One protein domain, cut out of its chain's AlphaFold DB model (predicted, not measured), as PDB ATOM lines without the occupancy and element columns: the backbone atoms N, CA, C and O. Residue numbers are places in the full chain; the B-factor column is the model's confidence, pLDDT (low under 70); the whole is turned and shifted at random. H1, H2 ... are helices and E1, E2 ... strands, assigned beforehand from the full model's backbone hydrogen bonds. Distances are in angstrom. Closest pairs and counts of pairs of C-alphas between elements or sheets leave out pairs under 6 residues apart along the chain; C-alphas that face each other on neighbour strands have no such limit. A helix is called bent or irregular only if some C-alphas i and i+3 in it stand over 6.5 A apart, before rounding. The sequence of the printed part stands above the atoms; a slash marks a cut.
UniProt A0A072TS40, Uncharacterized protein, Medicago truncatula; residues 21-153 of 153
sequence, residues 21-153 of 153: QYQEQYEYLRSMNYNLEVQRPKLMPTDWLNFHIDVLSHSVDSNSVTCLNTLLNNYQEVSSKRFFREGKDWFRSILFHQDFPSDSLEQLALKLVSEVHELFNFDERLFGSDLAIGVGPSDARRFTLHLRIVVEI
ATOM      1  N   GLN A  21     -31.812  -0.836  16.942       45.44
ATOM      2  CA  GLN A  21     -32.974  -1.134  17.772       45.44
ATOM      3  C   GLN A  21     -33.028  -2.586  18.292       45.44
ATOM      4  O   GLN A  21     -33.553  -2.829  19.377       45.44
ATOM      5  N   TYR A  22     -32.473  -3.552  17.559       50.19
ATOM      6  CA  TYR A  22     -32.411  -4.959  17.968       50.19
ATOM      7  C   TYR A  22     -31.073  -5.354  18.580       50.19
ATOM      8  O   TYR A  22     -30.968  -6.438  19.154       50.19
ATOM      9  N   GLN A  23     -30.058  -4.492  18.501       54.88
ATOM     10  CA  GLN A  23     -28.756  -4.771  19.090       54.88
ATOM     11  C   GLN A  23     -28.835  -4.844  20.618       54.88
ATOM     12  O   GLN A  23     -28.341  -5.808  21.191       54.88
ATOM     13  N   GLU A  24     -29.548  -3.924  21.275       57.19
ATOM     14  CA  GLU A  24     -29.748  -3.978  22.732       57.19
ATOM     15  C   GLU A  24     -30.526  -5.228  23.167       57.19
ATOM     16  O   GLU A  24     -30.185  -5.856  24.167       57.19
ATOM     17  N   GLN A  25     -31.539  -5.648  22.398       54.09
ATOM     18  CA  GLN A  25     -32.277  -6.885  22.678       54.09
ATOM     19  C   GLN A  25     -31.406  -8.126  22.462       54.09
ATOM     20  O   GLN A  25     -31.449  -9.052  23.270       54.09
ATOM     21  N   TYR A  26     -30.600  -8.150  21.399       56.31
ATOM     22  CA  TYR A  26     -29.678  -9.246  21.118       56.31
ATOM     23  C   TYR A  26     -28.578  -9.333  22.178       56.31
ATOM     24  O   TYR A  26     -28.307 -10.416  22.683       56.31
ATOM     25  N   GLU A  27     -27.985  -8.208  22.579       61.72
ATOM     26  CA  GLU A  27     -26.989  -8.137  23.650       61.72
ATOM     27  C   GLU A  27     -27.590  -8.516  25.005       61.72
ATOM     28  O   GLU A  27     -26.966  -9.266  25.754       61.72
ATOM     29  N   TYR A  28     -28.828  -8.106  25.294       60.44
ATOM     30  CA  TYR A  28     -29.562  -8.534  26.485       60.44
ATOM     31  C   TYR A  28     -29.790 -10.052  26.498       60.44
ATOM     32  O   TYR A  28     -29.423 -10.718  27.468       60.44
ATOM     33  N   LEU A  29     -30.304 -10.633  25.409       55.22
ATOM     34  CA  LEU A  29     -30.495 -12.083  25.276       55.22
ATOM     35  C   LEU A  29     -29.160 -12.842  25.350       55.22
ATOM     36  O   LEU A  29     -29.061 -13.877  26.010       55.22
ATOM     37  N   ARG A  30     -28.100 -12.298  24.745       56.41
ATOM     38  CA  ARG A  30     -26.744 -12.854  24.804       56.41
ATOM     39  C   ARG A  30     -26.154 -12.774  26.213       56.41
ATOM     40  O   ARG A  30     -25.487 -13.709  26.642       56.41
ATOM     41  N   SER A  31     -26.429 -11.701  26.953       56.53
ATOM     42  CA  SER A  31     -26.007 -11.535  28.348       56.53
ATOM     43  C   SER A  31     -26.753 -12.482  29.293       56.53
ATOM     44  O   SER A  31     -26.146 -13.030  30.212       56.53
ATOM     45  N   MET A  32     -28.032 -12.775  29.017       53.75
ATOM     46  CA  MET A  32     -28.767 -13.851  29.689       53.75
ATOM     47  C   MET A  32     -28.166 -15.226  29.369       53.75
ATOM     48  O   MET A  32     -28.038 -16.060  30.267       53.75
ATOM     49  N   ASN A  33     -27.712 -15.435  28.129       51.78
ATOM     50  CA  ASN A  33     -27.020 -16.657  27.716       51.78
ATOM     51  C   ASN A  33     -25.592 -16.789  28.274       51.78
ATOM     52  O   ASN A  33     -25.082 -17.903  28.336       51.78
ATOM     53  N   TYR A  34     -24.942 -15.719  28.741       48.06
ATOM     54  CA  TYR A  34     -23.581 -15.797  29.301       48.06
ATOM     55  C   TYR A  34     -23.518 -16.649  30.585       48.06
ATOM     56  O   TYR A  34     -22.497 -17.260  30.886       48.06
ATOM     57  N   ASN A  35     -24.639 -16.780  31.310       46.66
ATOM     58  CA  ASN A  35     -24.759 -17.692  32.454       46.66
ATOM     59  C   ASN A  35     -24.994 -19.170  32.059       46.66
ATOM     60  O   ASN A  35     -24.968 -20.038  32.932       46.66
ATOM     61  N   LEU A  36     -25.198 -19.492  30.771       48.44
ATOM     62  CA  LEU A  36     -25.409 -20.871  30.301       48.44
ATOM     63  C   LEU A  36     -24.119 -21.673  30.141       48.44
ATOM     64  O   LEU A  36     -24.199 -22.900  30.117       48.44
ATOM     65  N   GLU A  37     -22.935 -21.051  30.076       47.84
ATOM     66  CA  GLU A  37     -21.675 -21.814  30.009       47.84
ATOM     67  C   GLU A  37     -21.504 -22.773  31.198       47.84
ATOM     68  O   GLU A  37     -20.858 -23.809  31.064       47.84
ATOM     69  N   VAL A  38     -22.167 -22.498  32.328       51.78
ATOM     70  CA  VAL A  38     -22.136 -23.341  33.530       51.78
ATOM     71  C   VAL A  38     -23.210 -24.453  33.512       51.78
ATOM     72  O   VAL A  38     -23.098 -25.403  34.285       51.78
ATOM     73  N   GLN A  39     -24.233 -24.404  32.639       61.69
ATOM     74  CA  GLN A  39     -25.363 -25.361  32.643       61.69
ATOM     75  C   GLN A  39     -25.992 -25.671  31.264       61.69
ATOM     76  O   GLN A  39     -27.195 -25.931  31.191       61.69
ATOM     77  N   ARG A  40     -25.234 -25.682  30.156       74.56
ATOM     78  CA  ARG A  40     -25.812 -26.075  28.852       74.56
ATOM     79  C   ARG A  40     -26.457 -27.466  28.948       74.56
ATOM     80  O   ARG A  40     -25.772 -28.425  29.326       74.56
ATOM     81  N   PRO A  41     -27.750 -27.616  28.616       81.75
ATOM     82  CA  PRO A  41     -28.419 -28.901  28.712       81.75
ATOM     83  C   PRO A  41     -27.768 -29.916  27.774       81.75
ATOM     84  O   PRO A  41     -27.436 -29.619  26.624       81.75
ATOM     85  N   LYS A  42     -27.590 -31.143  28.275       87.31
ATOM     86  CA  LYS A  42     -27.050 -32.235  27.467       87.31
ATOM     87  C   LYS A  42     -28.112 -32.730  26.488       87.31
ATOM     88  O   LYS A  42     -29.116 -33.294  26.934       87.31
ATOM     89  N   LEU A  43     -27.871 -32.569  25.193       87.94
ATOM     90  CA  LEU A  43     -28.777 -32.969  24.121       87.94
ATOM     91  C   LEU A  43     -28.421 -34.367  23.603       87.94
ATOM     92  O   LEU A  43     -27.256 -34.684  23.359       87.94
ATOM     93  N   MET A  44     -29.435 -35.215  23.456       87.31
ATOM     94  CA  MET A  44     -29.311 -36.579  22.944       87.31
ATOM     95  C   MET A  44     -29.903 -36.678  21.536       87.31
ATOM     96  O   MET A  44     -30.856 -35.956  21.243       87.31
ATOM     97  N   PRO A  45     -29.433 -37.607  20.682       85.50
ATOM     98  CA  PRO A  45     -29.970 -37.799  19.327       85.50
ATOM     99  C   PRO A  45     -31.467 -38.146  19.269       85.50
ATOM    100  O   PRO A  45     -32.104 -37.975  18.234       85.50
ATOM    101  N   THR A  46     -32.009 -38.679  20.367       84.69
ATOM    102  CA  THR A  46     -33.421 -39.045  20.524       84.69
ATOM    103  C   THR A  46     -34.298 -37.882  20.975       84.69
ATOM    104  O   THR A  46     -35.516 -38.015  20.924       84.69
ATOM    105  N   ASP A  47     -33.705 -36.790  21.469       86.81
ATOM    106  CA  ASP A  47     -34.445 -35.607  21.910       86.81
ATOM    107  C   ASP A  47     -35.042 -34.867  20.703       86.81
ATOM    108  O   ASP A  47     -34.552 -34.956  19.572       86.81
ATOM    109  N   TRP A  48     -36.096 -34.104  20.959       86.00
ATOM    110  CA  TRP A  48     -36.798 -33.325  19.947       86.00
ATOM    111  C   TRP A  48     -36.578 -31.837  20.163       86.00
ATOM    112  O   TRP A  48     -36.608 -31.342  21.292       86.00
ATOM    113  N   LEU A  49     -36.384 -31.131  19.056       88.38
ATOM    114  CA  LEU A  49     -36.353 -29.683  19.003       88.38
ATOM    115  C   LEU A  49     -37.688 -29.218  18.435       88.38
ATOM    116  O   LEU A  49     -38.068 -29.576  17.319       88.38
ATOM    117  N   ASN A  50     -38.404 -28.451  19.237       87.19
ATOM    118  CA  ASN A  50     -39.661 -27.847  18.860       87.19
ATOM    119  C   ASN A  50     -39.425 -26.360  18.584       87.19
ATOM    120  O   ASN A  50     -39.140 -25.598  19.506       87.19
ATOM    121  N   PHE A  51     -39.537 -25.958  17.324       84.75
ATOM    122  CA  PHE A  51     -39.326 -24.582  16.905       84.75
ATOM    123  C   PHE A  51     -40.644 -23.825  16.841       84.75
ATOM    124  O   PHE A  51     -41.557 -24.198  16.107       84.75
ATOM    125  N   HIS A  52     -40.702 -22.728  17.587       82.00
ATOM    126  CA  HIS A  52     -41.724 -21.700  17.471       82.00
ATOM    127  C   HIS A  52     -41.130 -20.571  16.640       82.00
ATOM    128  O   HIS A  52     -40.215 -19.887  17.106       82.00
ATOM    129  N   ILE A  53     -41.594 -20.430  15.402       78.31
ATOM    130  CA  ILE A  53     -40.997 -19.513  14.432       78.31
ATOM    131  C   ILE A  53     -41.914 -18.311  14.232       78.31
ATOM    132  O   ILE A  53     -43.014 -18.450  13.694       78.31
ATOM    133  N   ASP A  54     -41.405 -17.145  14.618       74.19
ATOM    134  CA  ASP A  54     -42.030 -15.844  14.420       74.19
ATOM    135  C   ASP A  54     -41.254 -15.082  13.340       74.19
ATOM    136  O   ASP A  54     -40.068 -14.789  13.516       74.19
ATOM    137  N   VAL A  55     -41.910 -14.726  12.234       71.81
ATOM    138  CA  VAL A  55     -41.329 -13.840  11.213       71.81
ATOM    139  C   VAL A  55     -41.973 -12.467  11.328       71.81
ATOM    140  O   VAL A  55     -43.177 -12.317  11.135       71.81
ATOM    141  N   LEU A  56     -41.167 -11.470  11.680       69.19
ATOM    142  CA  LEU A  56     -41.570 -10.077  11.812       69.19
ATOM    143  C   LEU A  56     -41.060  -9.304  10.604       69.19
ATOM    144  O   LEU A  56     -39.858  -9.265  10.355       69.19
ATOM    145  N   SER A  57     -41.971  -8.678   9.872       64.69
ATOM    146  CA  SER A  57     -41.643  -7.816   8.747       64.69
ATOM    147  C   SER A  57     -41.847  -6.352   9.110       64.69
ATOM    148  O   SER A  57     -42.888  -5.957   9.639       64.69
ATOM    149  N   HIS A  58     -40.849  -5.533   8.803       62.16
ATOM    150  CA  HIS A  58     -40.943  -4.085   8.862       62.16
ATOM    151  C   HIS A  58     -40.659  -3.538   7.471       62.16
ATOM    152  O   HIS A  58     -39.592  -3.784   6.919       62.16
ATOM    153  N   SER A  59     -41.620  -2.803   6.913       58.16
ATOM    154  CA  SER A  59     -41.404  -2.048   5.684       58.16
ATOM    155  C   SER A  59     -41.854  -0.606   5.844       58.16
ATOM    156  O   SER A  59     -42.836  -0.317   6.533       58.16
ATOM    157  N   VAL A  60     -41.116   0.296   5.199       56.62
ATOM    158  CA  VAL A  60     -41.450   1.725   5.090       56.62
ATOM    159  C   VAL A  60     -42.560   1.966   4.052       56.62
ATOM    160  O   VAL A  60     -43.188   3.024   4.042       56.62
ATOM    161  N   ASP A  61     -42.818   0.971   3.199       58.00
ATOM    162  CA  ASP A  61     -43.828   0.939   2.146       58.00
ATOM    163  C   ASP A  61     -44.980  -0.006   2.555       58.00
ATOM    164  O   ASP A  61     -44.818  -1.208   2.764       58.00
ATOM    165  N   SER A  62     -46.193   0.543   2.653       53.31
ATOM    166  CA  SER A  62     -47.409  -0.194   3.021       53.31
ATOM    167  C   SER A  62     -47.804  -1.325   2.052       53.31
ATOM    168  O   SER A  62     -48.544  -2.219   2.459       53.31
ATOM    169  N   ASN A  63     -47.318  -1.330   0.806       54.50
ATOM    170  CA  ASN A  63     -47.543  -2.405  -0.165       54.50
ATOM    171  C   ASN A  63     -46.594  -3.600   0.038       54.50
ATOM    172  O   ASN A  63     -46.994  -4.728  -0.265       54.50
ATOM    173  N   SER A  64     -45.386  -3.406   0.585       50.56
ATOM    174  CA  SER A  64     -44.434  -4.507   0.841       50.56
ATOM    175  C   SER A  64     -44.764  -5.304   2.111       50.56
ATOM    176  O   SER A  64     -44.417  -6.481   2.208       50.56
ATOM    177  N   VAL A  65     -45.534  -4.725   3.044       49.38
ATOM    178  CA  VAL A  65     -46.046  -5.409   4.254       49.38
ATOM    179  C   VAL A  65     -46.921  -6.621   3.899       49.38
ATOM    180  O   VAL A  65     -46.912  -7.637   4.594       49.38
ATOM    181  N   THR A  66     -47.640  -6.560   2.776       47.12
ATOM    182  CA  THR A  66     -48.503  -7.650   2.299       47.12
ATOM    183  C   THR A  66     -47.735  -8.887   1.823       47.12
ATOM    184  O   THR A  66     -48.310  -9.971   1.836       47.12
ATOM    185  N   CYS A  67     -46.452  -8.757   1.457       47.31
ATOM    186  CA  CYS A  67     -45.638  -9.858   0.919       47.31
ATOM    187  C   CYS A  67     -45.045 -10.774   2.005       47.31
ATOM    188  O   CYS A  67     -44.636 -11.891   1.711       47.31
ATOM    189  N   LEU A  68     -45.029 -10.329   3.267       51.56
ATOM    190  CA  LEU A  68     -44.527 -11.104   4.411       51.56
ATOM    191  C   LEU A  68     -45.605 -11.424   5.450       51.56
ATOM    192  O   LEU A  68     -45.324 -12.010   6.496       51.56
ATOM    193  N   ASN A  69     -46.859 -11.069   5.172       45.09
ATOM    194  CA  ASN A  69     -47.949 -11.521   6.013       45.09
ATOM    195  C   ASN A  69     -48.116 -13.030   5.831       45.09
ATOM    196  O   ASN A  69     -48.392 -13.517   4.735       45.09
ATOM    197  N   THR A  70     -48.056 -13.735   6.960       47.28
ATOM    198  CA  THR A  70     -48.392 -15.153   7.164       47.28
ATOM    199  C   THR A  70     -47.251 -16.184   7.065       47.28
ATOM    200  O   THR A  70     -47.395 -17.220   6.427       47.28
ATOM    201  N   LEU A  71     -46.185 -16.026   7.854       50.94
ATOM    202  CA  LEU A  71     -45.730 -17.164   8.675       50.94
ATOM    203  C   LEU A  71     -46.357 -17.005  10.065       50.94
ATOM    204  O   LEU A  71     -45.707 -16.627  11.032       50.94
ATOM    205  N   LEU A  72     -47.677 -17.211  10.134       50.69
ATOM    206  CA  LEU A  72     -48.398 -17.304  11.403       50.69
ATOM    207  C   LEU A  72     -47.843 -18.512  12.156       50.69
ATOM    208  O   LEU A  72     -48.102 -19.633  11.730       50.69
ATOM    209  N   ASN A  73     -47.101 -18.272  13.240       52.06
ATOM    210  CA  ASN A  73     -46.726 -19.246  14.269       52.06
ATOM    211  C   ASN A  73     -46.531 -20.664  13.721       52.06
ATOM    212  O   ASN A  73     -47.342 -21.559  13.980       52.06
ATOM    213  N   ASN A  74     -45.470 -20.874  12.944       62.12
ATOM    214  CA  ASN A  74     -45.166 -22.221  12.493       62.12
ATOM    215  C   ASN A  74     -44.514 -22.986  13.639       62.12
ATOM    216  O   ASN A  74     -43.404 -22.676  14.072       62.12
ATOM    217  N   TYR A  75     -45.251 -23.981  14.122       71.56
ATOM    218  CA  TYR A  75     -44.774 -24.991  15.047       71.56
ATOM    219  C   TYR A  75     -44.154 -26.121  14.228       71.56
ATOM    220  O   TYR A  75     -44.851 -26.777  13.449       71.56
ATOM    221  N   GLN A  76     -42.846 -26.324  14.360       81.94
ATOM    222  CA  GLN A  76     -42.137 -27.381  13.645       81.94
ATOM    223  C   GLN A  76     -41.328 -28.231  14.615       81.94
ATOM    224  O   GLN A  76     -40.399 -27.753  15.266       81.94
ATOM    225  N   GLU A  77     -41.666 -29.516  14.669       82.31
ATOM    226  CA  GLU A  77     -40.915 -30.511  15.425       82.31
ATOM    227  C   GLU A  77     -39.918 -31.229  14.522       82.31
ATOM    228  O   GLU A  77     -40.262 -31.777  13.472       82.31
ATOM    229  N   VAL A  78     -38.667 -31.266  14.963       84.94
ATOM    230  CA  VAL A  78     -37.597 -32.001  14.295       84.94
ATOM    231  C   VAL A  78     -36.767 -32.724  15.346       84.94
ATOM    232  O   VAL A  78     -36.466 -32.178  16.409       84.94
ATOM    233  N   SER A  79     -36.394 -33.976  15.083       87.19
ATOM    234  CA  SER A  79     -35.464 -34.665  15.978       87.19
ATOM    235  C   SER A  79     -34.119 -33.941  15.968       87.19
ATOM    236  O   SER A  79     -33.653 -33.484  14.919       87.19
ATOM    237  N   SER A  80     -33.472 -33.851  17.128       86.31
ATOM    238  CA  SER A  80     -32.182 -33.170  17.269       86.31
ATOM    239  C   SER A  80     -31.152 -33.726  16.279       86.31
ATOM    240  O   SER A  80     -30.455 -32.971  15.604       86.31
ATOM    241  N   LYS A  81     -31.122 -35.052  16.097       86.44
ATOM    242  CA  LYS A  81     -30.245 -35.713  15.127       86.44
ATOM    243  C   LYS A  81     -30.485 -35.241  13.697       86.44
ATOM    244  O   LYS A  81     -29.532 -34.930  12.984       86.44
ATOM    245  N   ARG A  82     -31.750 -35.196  13.269       85.31
ATOM    246  CA  ARG A  82     -32.099 -34.750  11.918       85.31
ATOM    247  C   ARG A  82     -31.758 -33.277  11.733       85.31
ATOM    248  O   ARG A  82     -31.211 -32.924  10.697       85.31
ATOM    249  N   PHE A  83     -31.995 -32.447  12.746       88.31
ATOM    250  CA  PHE A  83     -31.626 -31.037  12.705       88.31
ATOM    251  C   PHE A  83     -30.116 -30.832  12.502       88.31
ATOM    252  O   PHE A  83     -29.727 -30.076  11.625       88.31
ATOM    253  N   PHE A  84     -29.229 -31.530  13.212       86.62
ATOM    254  CA  PHE A  84     -27.787 -31.323  12.986       86.62
ATOM    255  C   PHE A  84     -27.262 -31.929  11.674       86.62
ATOM    256  O   PHE A  84     -26.229 -31.487  11.174       86.62
ATOM    257  N   ARG A  85     -27.969 -32.902  11.083       85.88
ATOM    258  CA  ARG A  85     -27.603 -33.501   9.787       85.88
ATOM    259  C   ARG A  85     -28.130 -32.707   8.590       85.88
ATOM    260  O   ARG A  85     -27.418 -32.532   7.608       85.88
ATOM    261  N   GLU A  86     -29.377 -32.255   8.671       85.94
ATOM    262  CA  GLU A  86     -30.162 -31.700   7.556       85.94
ATOM    263  C   GLU A  86     -30.730 -30.309   7.877       85.94
ATOM    264  O   GLU A  86     -31.532 -29.775   7.120       85.94
ATOM    265  N   GLY A  87     -30.346 -29.698   9.001       83.38
ATOM    266  CA  GLY A  87     -30.985 -28.492   9.544       83.38
ATOM    267  C   GLY A  87     -30.998 -27.314   8.591       83.38
ATOM    268  O   GLY A  87     -31.963 -26.557   8.584       83.38
ATOM    269  N   LYS A  88     -29.981 -27.196   7.729       84.38
ATOM    270  CA  LYS A  88     -29.962 -26.172   6.680       84.38
ATOM    271  C   LYS A  88     -31.099 -26.387   5.688       84.38
ATOM    272  O   LYS A  88     -31.870 -25.467   5.451       84.38
ATOM    273  N   ASP A  89     -31.231 -27.593   5.147       84.69
ATOM    274  CA  ASP A  89     -32.262 -27.913   4.158       84.69
ATOM    275  C   ASP A  89     -33.661 -27.910   4.784       84.69
ATOM    276  O   ASP A  89     -34.606 -27.395   4.187       84.69
ATOM    277  N   TRP A  90     -33.785 -28.379   6.028       84.81
ATOM    278  CA  TRP A  90     -35.010 -28.258   6.818       84.81
ATOM    279  C   TRP A  90     -35.416 -26.790   6.997       84.81
ATOM    280  O   TRP A  90     -36.551 -26.428   6.695       84.81
ATOM    281  N   PHE A  91     -34.492 -25.916   7.395       82.06
ATOM    282  CA  PHE A  91     -34.789 -24.500   7.591       82.06
ATOM    283  C   PHE A  91     -35.140 -23.790   6.279       82.06
ATOM    284  O   PHE A  91     -36.113 -23.036   6.217       82.06
ATOM    285  N   ARG A  92     -34.415 -24.101   5.199       79.31
ATOM    286  CA  ARG A  92     -34.744 -23.633   3.847       79.31
ATOM    287  C   ARG A  92     -36.155 -24.042   3.449       79.31
ATOM    288  O   ARG A  92     -36.879 -23.216   2.915       79.31
ATOM    289  N   SER A  93     -36.569 -25.275   3.743       78.00
ATOM    290  CA  SER A  93     -37.914 -25.755   3.406       78.00
ATOM    291  C   SER A  93     -39.027 -24.988   4.129       78.00
ATOM    292  O   SER A  93     -40.100 -24.795   3.565       78.00
ATOM    293  N   ILE A  94     -38.756 -24.496   5.342       75.69
ATOM    294  CA  ILE A  94     -39.706 -23.693   6.124       75.69
ATOM    295  C   ILE A  94     -39.838 -22.285   5.550       75.69
ATOM    296  O   ILE A  94     -40.938 -21.738   5.495       75.69
ATOM    297  N   LEU A  95     -38.721 -21.695   5.126       72.88
ATOM    298  CA  LEU A  95     -38.685 -20.326   4.617       72.88
ATOM    299  C   LEU A  95     -38.813 -20.227   3.094       72.88
ATOM    300  O   LEU A  95     -38.869 -19.122   2.579       72.88
ATOM    301  N   PHE A  96     -38.897 -21.346   2.372       67.25
ATOM    302  CA  PHE A  96     -38.959 -21.370   0.906       67.25
ATOM    303  C   PHE A  96     -40.149 -20.585   0.338       67.25
ATOM    304  O   PHE A  96     -40.068 -20.041  -0.756       67.25
ATOM    305  N   HIS A  97     -41.261 -20.524   1.075       63.12
ATOM    306  CA  HIS A  97     -42.453 -19.776   0.667       63.12
ATOM    307  C   HIS A  97     -42.347 -18.265   0.884       63.12
ATOM    308  O   HIS A  97     -43.264 -17.535   0.526       63.12
ATOM    309  N   GLN A  98     -41.278 -17.808   1.524       64.50
ATOM    310  CA  GLN A  98     -40.992 -16.400   1.704       64.50
ATOM    311  C   GLN A  98     -40.020 -16.019   0.589       64.50
ATOM    312  O   GLN A  98     -39.017 -16.710   0.411       64.50
ATOM    313  N   ASP A  99     -40.304 -14.952  -0.157       65.62
ATOM    314  CA  ASP A  99     -39.489 -14.463  -1.282       65.62
ATOM    315  C   ASP A  99     -38.127 -13.878  -0.828       65.62
ATOM    316  O   ASP A  99     -37.697 -12.806  -1.253       65.62
ATOM    317  N   PHE A 100     -37.429 -14.563   0.081       69.38
ATOM    318  CA  PHE A 100     -36.091 -14.210   0.519       69.38
ATOM    319  C   PHE A 100     -35.083 -14.437  -0.609       69.38
ATOM    320  O   PHE A 100     -35.131 -15.466  -1.293       69.38
ATOM    321  N   PRO A 101     -34.087 -13.547  -0.753       72.88
ATOM    322  CA  PRO A 101     -32.927 -13.830  -1.581       72.88
ATOM    323  C   PRO A 101     -32.251 -15.132  -1.130       72.88
ATOM    324  O   PRO A 101     -32.074 -15.366   0.070       72.88
ATOM    325  N   SER A 102     -31.838 -15.965  -2.091       72.25
ATOM    326  CA  SER A 102     -31.204 -17.264  -1.824       72.25
ATOM    327  C   SER A 102     -30.010 -17.144  -0.885       72.25
ATOM    328  O   SER A 102     -29.887 -17.918   0.060       72.25
ATOM    329  N   ASP A 103     -29.168 -16.137  -1.100       72.88
ATOM    330  CA  ASP A 103     -27.932 -15.940  -0.341       72.88
ATOM    331  C   ASP A 103     -28.232 -15.611   1.130       72.88
ATOM    332  O   ASP A 103     -27.577 -16.117   2.043       72.88
ATOM    333  N   SER A 104     -29.286 -14.831   1.374       75.75
ATOM    334  CA  SER A 104     -29.768 -14.493   2.716       75.75
ATOM    335  C   SER A 104     -30.333 -15.718   3.426       75.75
ATOM    336  O   SER A 104     -30.059 -15.942   4.605       75.75
ATOM    337  N   LEU A 105     -31.076 -16.553   2.698       77.75
ATOM    338  CA  LEU A 105     -31.607 -17.818   3.197       77.75
ATOM    339  C   LEU A 105     -30.473 -18.782   3.593       77.75
ATOM    340  O   LEU A 105     -30.553 -19.433   4.636       77.75
ATOM    341  N   GLU A 106     -29.393 -18.862   2.804       80.38
ATOM    342  CA  GLU A 106     -28.221 -19.681   3.141       80.38
ATOM    343  C   GLU A 106     -27.523 -19.196   4.414       80.38
ATOM    344  O   GLU A 106     -27.206 -20.002   5.293       80.38
ATOM    345  N   GLN A 107     -27.310 -17.885   4.534       81.62
ATOM    346  CA  GLN A 107     -26.665 -17.293   5.704       81.62
ATOM    347  C   GLN A 107     -27.504 -17.472   6.971       81.62
ATOM    348  O   GLN A 107     -26.965 -17.858   8.010       81.62
ATOM    349  N   LEU A 108     -28.822 -17.263   6.890       81.25
ATOM    350  CA  LEU A 108     -29.735 -17.493   8.010       81.25
ATOM    351  C   LEU A 108     -29.739 -18.966   8.438       81.25
ATOM    352  O   LEU A 108     -29.656 -19.251   9.631       81.25
ATOM    353  N   ALA A 109     -29.762 -19.900   7.482       83.06
ATOM    354  CA  ALA A 109     -29.701 -21.333   7.767       83.06
ATOM    355  C   ALA A 109     -28.399 -21.730   8.482       83.06
ATOM    356  O   ALA A 109     -28.422 -22.488   9.452       83.06
ATOM    357  N   LEU A 110     -27.257 -21.206   8.021       83.25
ATOM    358  CA  LEU A 110     -25.955 -21.431   8.652       83.25
ATOM    359  C   LEU A 110     -25.916 -20.876  10.077       83.25
ATOM    360  O   LEU A 110     -25.489 -21.576  10.998       83.25
ATOM    361  N   LYS A 111     -26.389 -19.639  10.253       84.62
ATOM    362  CA  LYS A 111     -26.414 -18.968  11.550       84.62
ATOM    363  C   LYS A 111     -27.306 -19.708  12.544       84.62
ATOM    364  O   LYS A 111     -26.860 -19.965  13.654       84.62
ATOM    365  N   LEU A 112     -28.508 -20.121  12.135       85.25
ATOM    366  CA  LEU A 112     -29.427 -20.861  12.999       85.25
ATOM    367  C   LEU A 112     -28.805 -22.160  13.518       85.25
ATOM    368  O   LEU A 112     -28.863 -22.434  14.713       85.25
ATOM    369  N   VAL A 113     -28.204 -22.963  12.634       85.94
ATOM    370  CA  VAL A 113     -27.574 -24.229  13.041       85.94
ATOM    371  C   VAL A 113     -26.442 -23.974  14.038       85.94
ATOM    372  O   VAL A 113     -26.333 -24.703  15.020       85.94
ATOM    373  N   SER A 114     -25.641 -22.927  13.818       83.50
ATOM    374  CA  SER A 114     -24.567 -22.531  14.736       83.50
ATOM    375  C   SER A 114     -25.100 -22.071  16.093       83.50
ATOM    376  O   SER A 114     -24.610 -22.521  17.120       83.50
ATOM    377  N   GLU A 115     -26.122 -21.214  16.124       85.19
ATOM    378  CA  GLU A 115     -26.690 -20.720  17.385       85.19
ATOM    379  C   GLU A 115     -27.353 -21.854  18.179       85.19
ATOM    380  O   GLU A 115     -27.155 -21.962  19.385       85.19
ATOM    381  N   VAL A 116     -28.074 -22.762  17.513       84.69
ATOM    382  CA  VAL A 116     -28.642 -23.943  18.179       84.69
ATOM    383  C   VAL A 116     -27.538 -24.877  18.682       84.69
ATOM    384  O   VAL A 116     -27.681 -25.430  19.768       84.69
ATOM    385  N   HIS A 117     -26.426 -25.036  17.954       85.44
ATOM    386  CA  HIS A 117     -25.262 -25.799  18.431       85.44
ATOM    387  C   HIS A 117     -24.721 -25.223  19.747       85.44
ATOM    388  O   HIS A 117     -24.521 -25.968  20.705       85.44
ATOM    389  N   GLU A 118     -24.595 -23.898  19.842       85.25
ATOM    390  CA  GLU A 118     -24.065 -23.219  21.030       85.25
ATOM    391  C   GLU A 118     -24.953 -23.352  22.280       85.25
ATOM    392  O   GLU A 118     -24.428 -23.325  23.395       85.25
ATOM    393  N   LEU A 119     -26.270 -23.543  22.121       84.12
ATOM    394  CA  LEU A 119     -27.218 -23.679  23.238       84.12
ATOM    395  C   LEU A 119     -27.097 -25.007  24.000       84.12
ATOM    396  O   LEU A 119     -27.503 -25.088  25.161       84.12
ATOM    397  N   PHE A 120     -26.554 -26.051  23.374       85.06
ATOM    398  CA  PHE A 120     -26.559 -27.407  23.918       85.06
ATOM    399  C   PHE A 120     -25.150 -27.964  24.102       85.06
ATOM    400  O   PHE A 120     -24.196 -27.565  23.446       85.06
ATOM    401  N   ASN A 121     -25.021 -28.941  24.998       85.19
ATOM    402  CA  ASN A 121     -23.836 -29.790  25.067       85.19
ATOM    403  C   ASN A 121     -24.175 -31.166  24.483       85.19
ATOM    404  O   ASN A 121     -25.124 -31.807  24.934       85.19
ATOM    405  N   PHE A 122     -23.430 -31.647  23.495       85.19
ATOM    406  CA  PHE A 122     -23.692 -32.951  22.888       85.19
ATOM    407  C   PHE A 122     -22.433 -33.580  22.293       85.19
ATOM    408  O   PHE A 122     -21.442 -32.910  22.027       85.19
ATOM    409  N   ASP A 123     -22.473 -34.899  22.109       85.31
ATOM    410  CA  ASP A 123     -21.390 -35.647  21.471       85.31
ATOM    411  C   ASP A 123     -21.643 -35.727  19.964       85.31
ATOM    412  O   ASP A 123     -22.482 -36.508  19.513       85.31
ATOM    413  N   GLU A 124     -20.902 -34.942  19.183       82.88
ATOM    414  CA  GLU A 124     -21.022 -34.886  17.721       82.88
ATOM    415  C   GLU A 124     -20.935 -36.267  17.049       82.88
ATOM    416  O   GLU A 124     -21.593 -36.509  16.034       82.88
ATOM    417  N   ARG A 125     -20.204 -37.226  17.638       83.94
ATOM    418  CA  ARG A 125     -20.064 -38.588  17.091       83.94
ATOM    419  C   ARG A 125     -21.397 -39.340  17.073       83.94
ATOM    420  O   ARG A 125     -21.649 -40.152  16.179       83.94
ATOM    421  N   LEU A 126     -22.268 -39.068  18.043       80.56
ATOM    422  CA  LEU A 126     -23.596 -39.677  18.125       80.56
ATOM    423  C   LEU A 126     -24.566 -39.082  17.097       80.56
ATOM    424  O   LEU A 126     -25.500 -39.756  16.670       80.56
ATOM    425  N   PHE A 127     -24.330 -37.843  16.672       79.25
ATOM    426  CA  PHE A 127     -25.162 -37.147  15.693       79.25
ATOM    427  C   PHE A 127     -24.716 -37.441  14.251       79.25
ATOM    428  O   PHE A 127     -25.565 -37.549  13.367       79.25
ATOM    429  N   GLY A 128     -23.414 -37.662  14.027       66.75
ATOM    430  CA  GLY A 128     -22.841 -38.016  12.722       66.75
ATOM    431  C   GLY A 128     -22.910 -39.504  12.344       66.75
ATOM    432  O   GLY A 128     -22.650 -39.849  11.195       66.75
ATOM    433  N   SER A 129     -23.255 -40.400  13.276       65.12
ATOM    434  CA  SER A 129     -23.362 -41.842  13.000       65.12
ATOM    435  C   SER A 129     -24.802 -42.264  12.713       65.12
ATOM    436  O   SER A 129     -25.727 -41.856  13.410       65.12
ATOM    437  N   ASP A 130     -25.026 -43.153  11.740       63.47
ATOM    438  CA  ASP A 130     -26.357 -43.740  11.484       63.47
ATOM    439  C   ASP A 130     -26.841 -44.655  12.630       63.47
ATOM    440  O   ASP A 130     -28.025 -44.968  12.715       63.47
ATOM    441  N   LEU A 131     -25.949 -45.009  13.562       56.50
ATOM    442  CA  LEU A 131     -26.191 -45.934  14.674       56.50
ATOM    443  C   LEU A 131     -27.152 -45.392  15.741       56.50
ATOM    444  O   LEU A 131     -27.872 -46.168  16.366       56.50
ATOM    445  N   ALA A 132     -27.196 -44.074  15.957       57.62
ATOM    446  CA  ALA A 132     -28.165 -43.476  16.869       57.62
ATOM    447  C   ALA A 132     -29.521 -43.352  16.163       57.62
ATOM    448  O   ALA A 132     -29.753 -42.392  15.432       57.62
ATOM    449  N   ILE A 133     -30.421 -44.321  16.311       57.69
ATOM    450  CA  ILE A 133     -31.766 -44.213  15.731       57.69
ATOM    451  C   ILE A 133     -32.446 -42.981  16.352       57.69
ATOM    452  O   ILE A 133     -32.728 -42.953  17.545       57.69
ATOM    453  N   GLY A 134     -32.692 -41.941  15.545       53.47
ATOM    454  CA  GLY A 134     -33.327 -40.680  15.970       53.47
ATOM    455  C   GLY A 134     -34.824 -40.809  16.277       53.47
ATOM    456  O   GLY A 134     -35.513 -39.805  16.415       53.47
ATOM    457  N   VAL A 135     -35.329 -42.041  16.351       53.91
ATOM    458  CA  VAL A 135     -36.676 -42.382  16.806       53.91
ATOM    459  C   VAL A 135     -36.545 -42.758  18.277       53.91
ATOM    460  O   VAL A 135     -36.331 -43.916  18.630       53.91
ATOM    461  N   GLY A 136     -36.571 -41.739  19.134       51.34
ATOM    462  CA  GLY A 136     -36.650 -41.939  20.575       51.34
ATOM    463  C   GLY A 136     -38.010 -42.518  20.988       51.34
ATOM    464  O   GLY A 136     -38.987 -42.363  20.253       51.34
ATOM    465  N   PRO A 137     -38.104 -43.171  22.158       52.31
ATOM    466  CA  PRO A 137     -39.390 -43.548  22.743       52.31
ATOM    467  C   PRO A 137     -40.292 -42.315  22.949       52.31
ATOM    468  O   PRO A 137     -39.811 -41.183  22.962       52.31
ATOM    469  N   SER A 138     -41.595 -42.537  23.166       55.59
ATOM    470  CA  SER A 138     -42.606 -41.499  23.478       55.59
ATOM    471  C   SER A 138     -42.175 -40.498  24.569       55.59
ATOM    472  O   SER A 138     -42.655 -39.364  24.591       55.59
ATOM    473  N   ASP A 139     -41.248 -40.905  25.440       63.16
ATOM    474  CA  ASP A 139     -40.727 -40.136  26.576       63.16
ATOM    475  C   ASP A 139     -39.475 -39.301  26.243       63.16
ATOM    476  O   ASP A 139     -38.778 -38.820  27.140       63.16
ATOM    477  N   ALA A 140     -39.142 -39.135  24.960       74.94
ATOM    478  CA  ALA A 140     -38.042 -38.277  24.543       74.94
ATOM    479  C   ALA A 140     -38.243 -36.830  25.025       74.94
ATOM    480  O   ALA A 140     -39.341 -36.267  24.937       74.94
ATOM    481  N   ARG A 141     -37.166 -36.207  25.521       84.75
ATOM    482  CA  ARG A 141     -37.232 -34.822  26.000       84.75
ATOM    483  C   ARG A 141     -37.470 -33.897  24.815       84.75
ATOM    484  O   ARG A 141     -36.898 -34.083  23.741       84.75
ATOM    485  N   ARG A 142     -38.309 -32.888  25.037       84.69
ATOM    486  CA  ARG A 142     -38.611 -31.841  24.062       84.69
ATOM    487  C   ARG A 142     -38.019 -30.531  24.552       84.69
ATOM    488  O   ARG A 142     -38.269 -30.135  25.690       84.69
ATOM    489  N   PHE A 143     -37.253 -29.872  23.696       84.75
ATOM    490  CA  PHE A 143     -36.745 -28.528  23.934       84.75
ATOM    491  C   PHE A 143     -37.490 -27.559  23.030       84.75
ATOM    492  O   PHE A 143     -37.464 -27.712  21.811       84.75
ATOM    493  N   THR A 144     -38.151 -26.569  23.624       85.00
ATOM    494  CA  THR A 144     -38.799 -25.498  22.864       85.00
ATOM    495  C   THR A 144     -37.782 -24.405  22.564       85.00
ATOM    496  O   THR A 144     -37.176 -23.846  23.477       85.00
ATOM    497  N   LEU A 145     -37.614 -24.104  21.283       84.25
ATOM    498  CA  LEU A 145     -36.748 -23.061  20.760       84.25
ATOM    499  C   LEU A 145     -37.619 -21.988  20.111       84.25
ATOM    500  O   LEU A 145     -38.395 -22.269  19.201       84.25
ATOM    501  N   HIS A 146     -37.480 -20.753  20.581       80.88
ATOM    502  CA  HIS A 146     -38.154 -19.606  19.987       80.88
ATOM    503  C   HIS A 146     -37.220 -18.948  18.981       80.88
ATOM    504  O   HIS A 146     -36.188 -18.393  19.356       80.88
ATOM    505  N   LEU A 147     -37.587 -19.019  17.706       79.69
ATOM    506  CA  LEU A 147     -36.868 -18.381  16.622       79.69
ATOM    507  C   LEU A 147     -37.639 -17.148  16.169       79.69
ATOM    508  O   LEU A 147     -38.761 -17.257  15.684       79.69
ATOM    509  N   ARG A 148     -37.011 -15.979  16.285       77.06
ATOM    510  CA  ARG A 148     -37.544 -14.725  15.761       77.06
ATOM    511  C   ARG A 148     -36.698 -14.266  14.584       77.06
ATOM    512  O   ARG A 148     -35.506 -14.016  14.744       77.06
ATOM    513  N   ILE A 149     -37.319 -14.148  13.419       75.19
ATOM    514  CA  ILE A 149     -36.694 -13.675  12.186       75.19
ATOM    515  C   ILE A 149     -37.243 -12.284  11.915       75.19
ATOM    516  O   ILE A 149     -38.447 -12.122  11.752       75.19
ATOM    517  N   VAL A 150     -36.368 -11.285  11.889       73.25
ATOM    518  CA  VAL A 150     -36.745  -9.908  11.558       73.25
ATOM    519  C   VAL A 150     -36.310  -9.624  10.129       73.25
ATOM    520  O   VAL A 150     -35.152  -9.844   9.780       73.25
ATOM    521  N   VAL A 151     -37.249  -9.154   9.318       67.88
ATOM    522  CA  VAL A 151     -37.031  -8.769   7.926       67.88
ATOM    523  C   VAL A 151     -37.293  -7.280   7.801       67.88
ATOM    524  O   VAL A 151     -38.402  -6.821   8.073       67.88
ATOM    525  N   GLU A 152     -36.273  -6.537   7.394       67.12
ATOM    526  CA  GLU A 152     -36.372  -5.110   7.100       67.12
ATOM    527  C   GLU A 152     -36.349  -4.940   5.573       67.12
ATOM    528  O   GLU A 152     -35.423  -5.426   4.916       67.12
ATOM    529  N   ILE A 153     -37.405  -4.325   5.021       61.06
ATOM    530  CA  ILE A 153     -37.592  -4.034   3.584       61.06
ATOM    531  C   ILE A 153     -37.636  -2.526   3.360       61.06
ATOM    532  O   ILE A 153     -38.548  -1.873   3.932       61.06
TER     533      ILE A 153
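What this domain is: This is residues 21 to 153 of the 153 residues of an uncharacterized protein of Medicago truncatula (UniProt A0A072TS40). A long, twisted wall of three strands, E2, E1 and E3, has the helical hairpin H2 and H3 over one face, with H2 on the sheet and H3 packed on H2; the other face is bare of named helices. The small helix H4 packs on residues 81 to 85 of H2, and residues 23 to 32 of H1 stick out free of the body. The printed part has 133 residues with four named helices and three named strands, in the order H1 E1 E2 H2 H3 H4 E3; the sheet runs E2 E1 E3 and is mixed. The class is mixed, helices and strands, and the whole is compact, with a radius of gyration of the C-alphas of 16.4 A, yet elongated in outline, 51 by 32 by 27 A.

Where its parts are: Find C-alpha 21 at (-32.974, -1.134, 17.772); from there H1, residues 21 to 38, runs 29.3 A, and it is only just irregular, with C-alphas 21 and 24 6.6 A apart. Look next for E1, residues 48 to 58, 31.5 A long, and E2, residues 74 to 79, 16.2 A. H2, residues 80 to 95, begins at (-32.182, -33.170, 17.269) and spans 19.2 A; it is irregular, with C-alphas 85 and 88 8.3 A apart, and has a kink of 87 degrees near residue 87. H3, residues 102 to 119, spans 26.2 A, and H4, residues 124 to 128, spans 6.2 A. E3, residues 142 to 152, runs 31.7 A and ends at (-36.372, -5.110, 7.100).

How they stand to each other: Start at the inner strand E1: E3 is its parallel neighbour at 17 degrees, with N 50 and O 143 2.8 A apart, within hydrogen-bond range. On the other side of E1, E2 is antiparallel at 148 degrees, a hairpin with E1, and N 51 and O 76 are 2.9 A apart. H2 is on the sheet, two layers, a helix on one face of a sheet, at a height over the sheet of 8.1 A; it lies over E2 and along the strands, at 24 degrees to E2 on the local plane. H2 and H3 touch, closest at the C-alphas of Lys 88 and Ala 109, 5.0 A, with a shallow tilt of 32 degrees, opposite ways; H3 does so with residues 105 to 113 alone. H3 only grazes the sheet, with residues 108 to 119. H4 touches H2, closest at the C-alphas of Lys 81 and Phe 127, 5.3 A. H1 is close to H3 but not clearly touching, the closest C-alphas, Leu 36 and Leu 119, being 7.8 A apart. In H3 and H4 every O i to N i+4 pair is within hydrogen-bond range; in H1 9 of 14 are, in H2 10 of 12.

The domain as a whole: Look for the two C-alphas farthest apart at Ser 62 and Leu 131, 51.8 A. The printed part has no cut; the links E1 to E2 and H4 to E3 are long. The mean pLDDT of the printed part is 70.9, and it is under 70 at residues 21 to 39, 56 to 74, 96 to 100, 128 to 139 and 151 to 153.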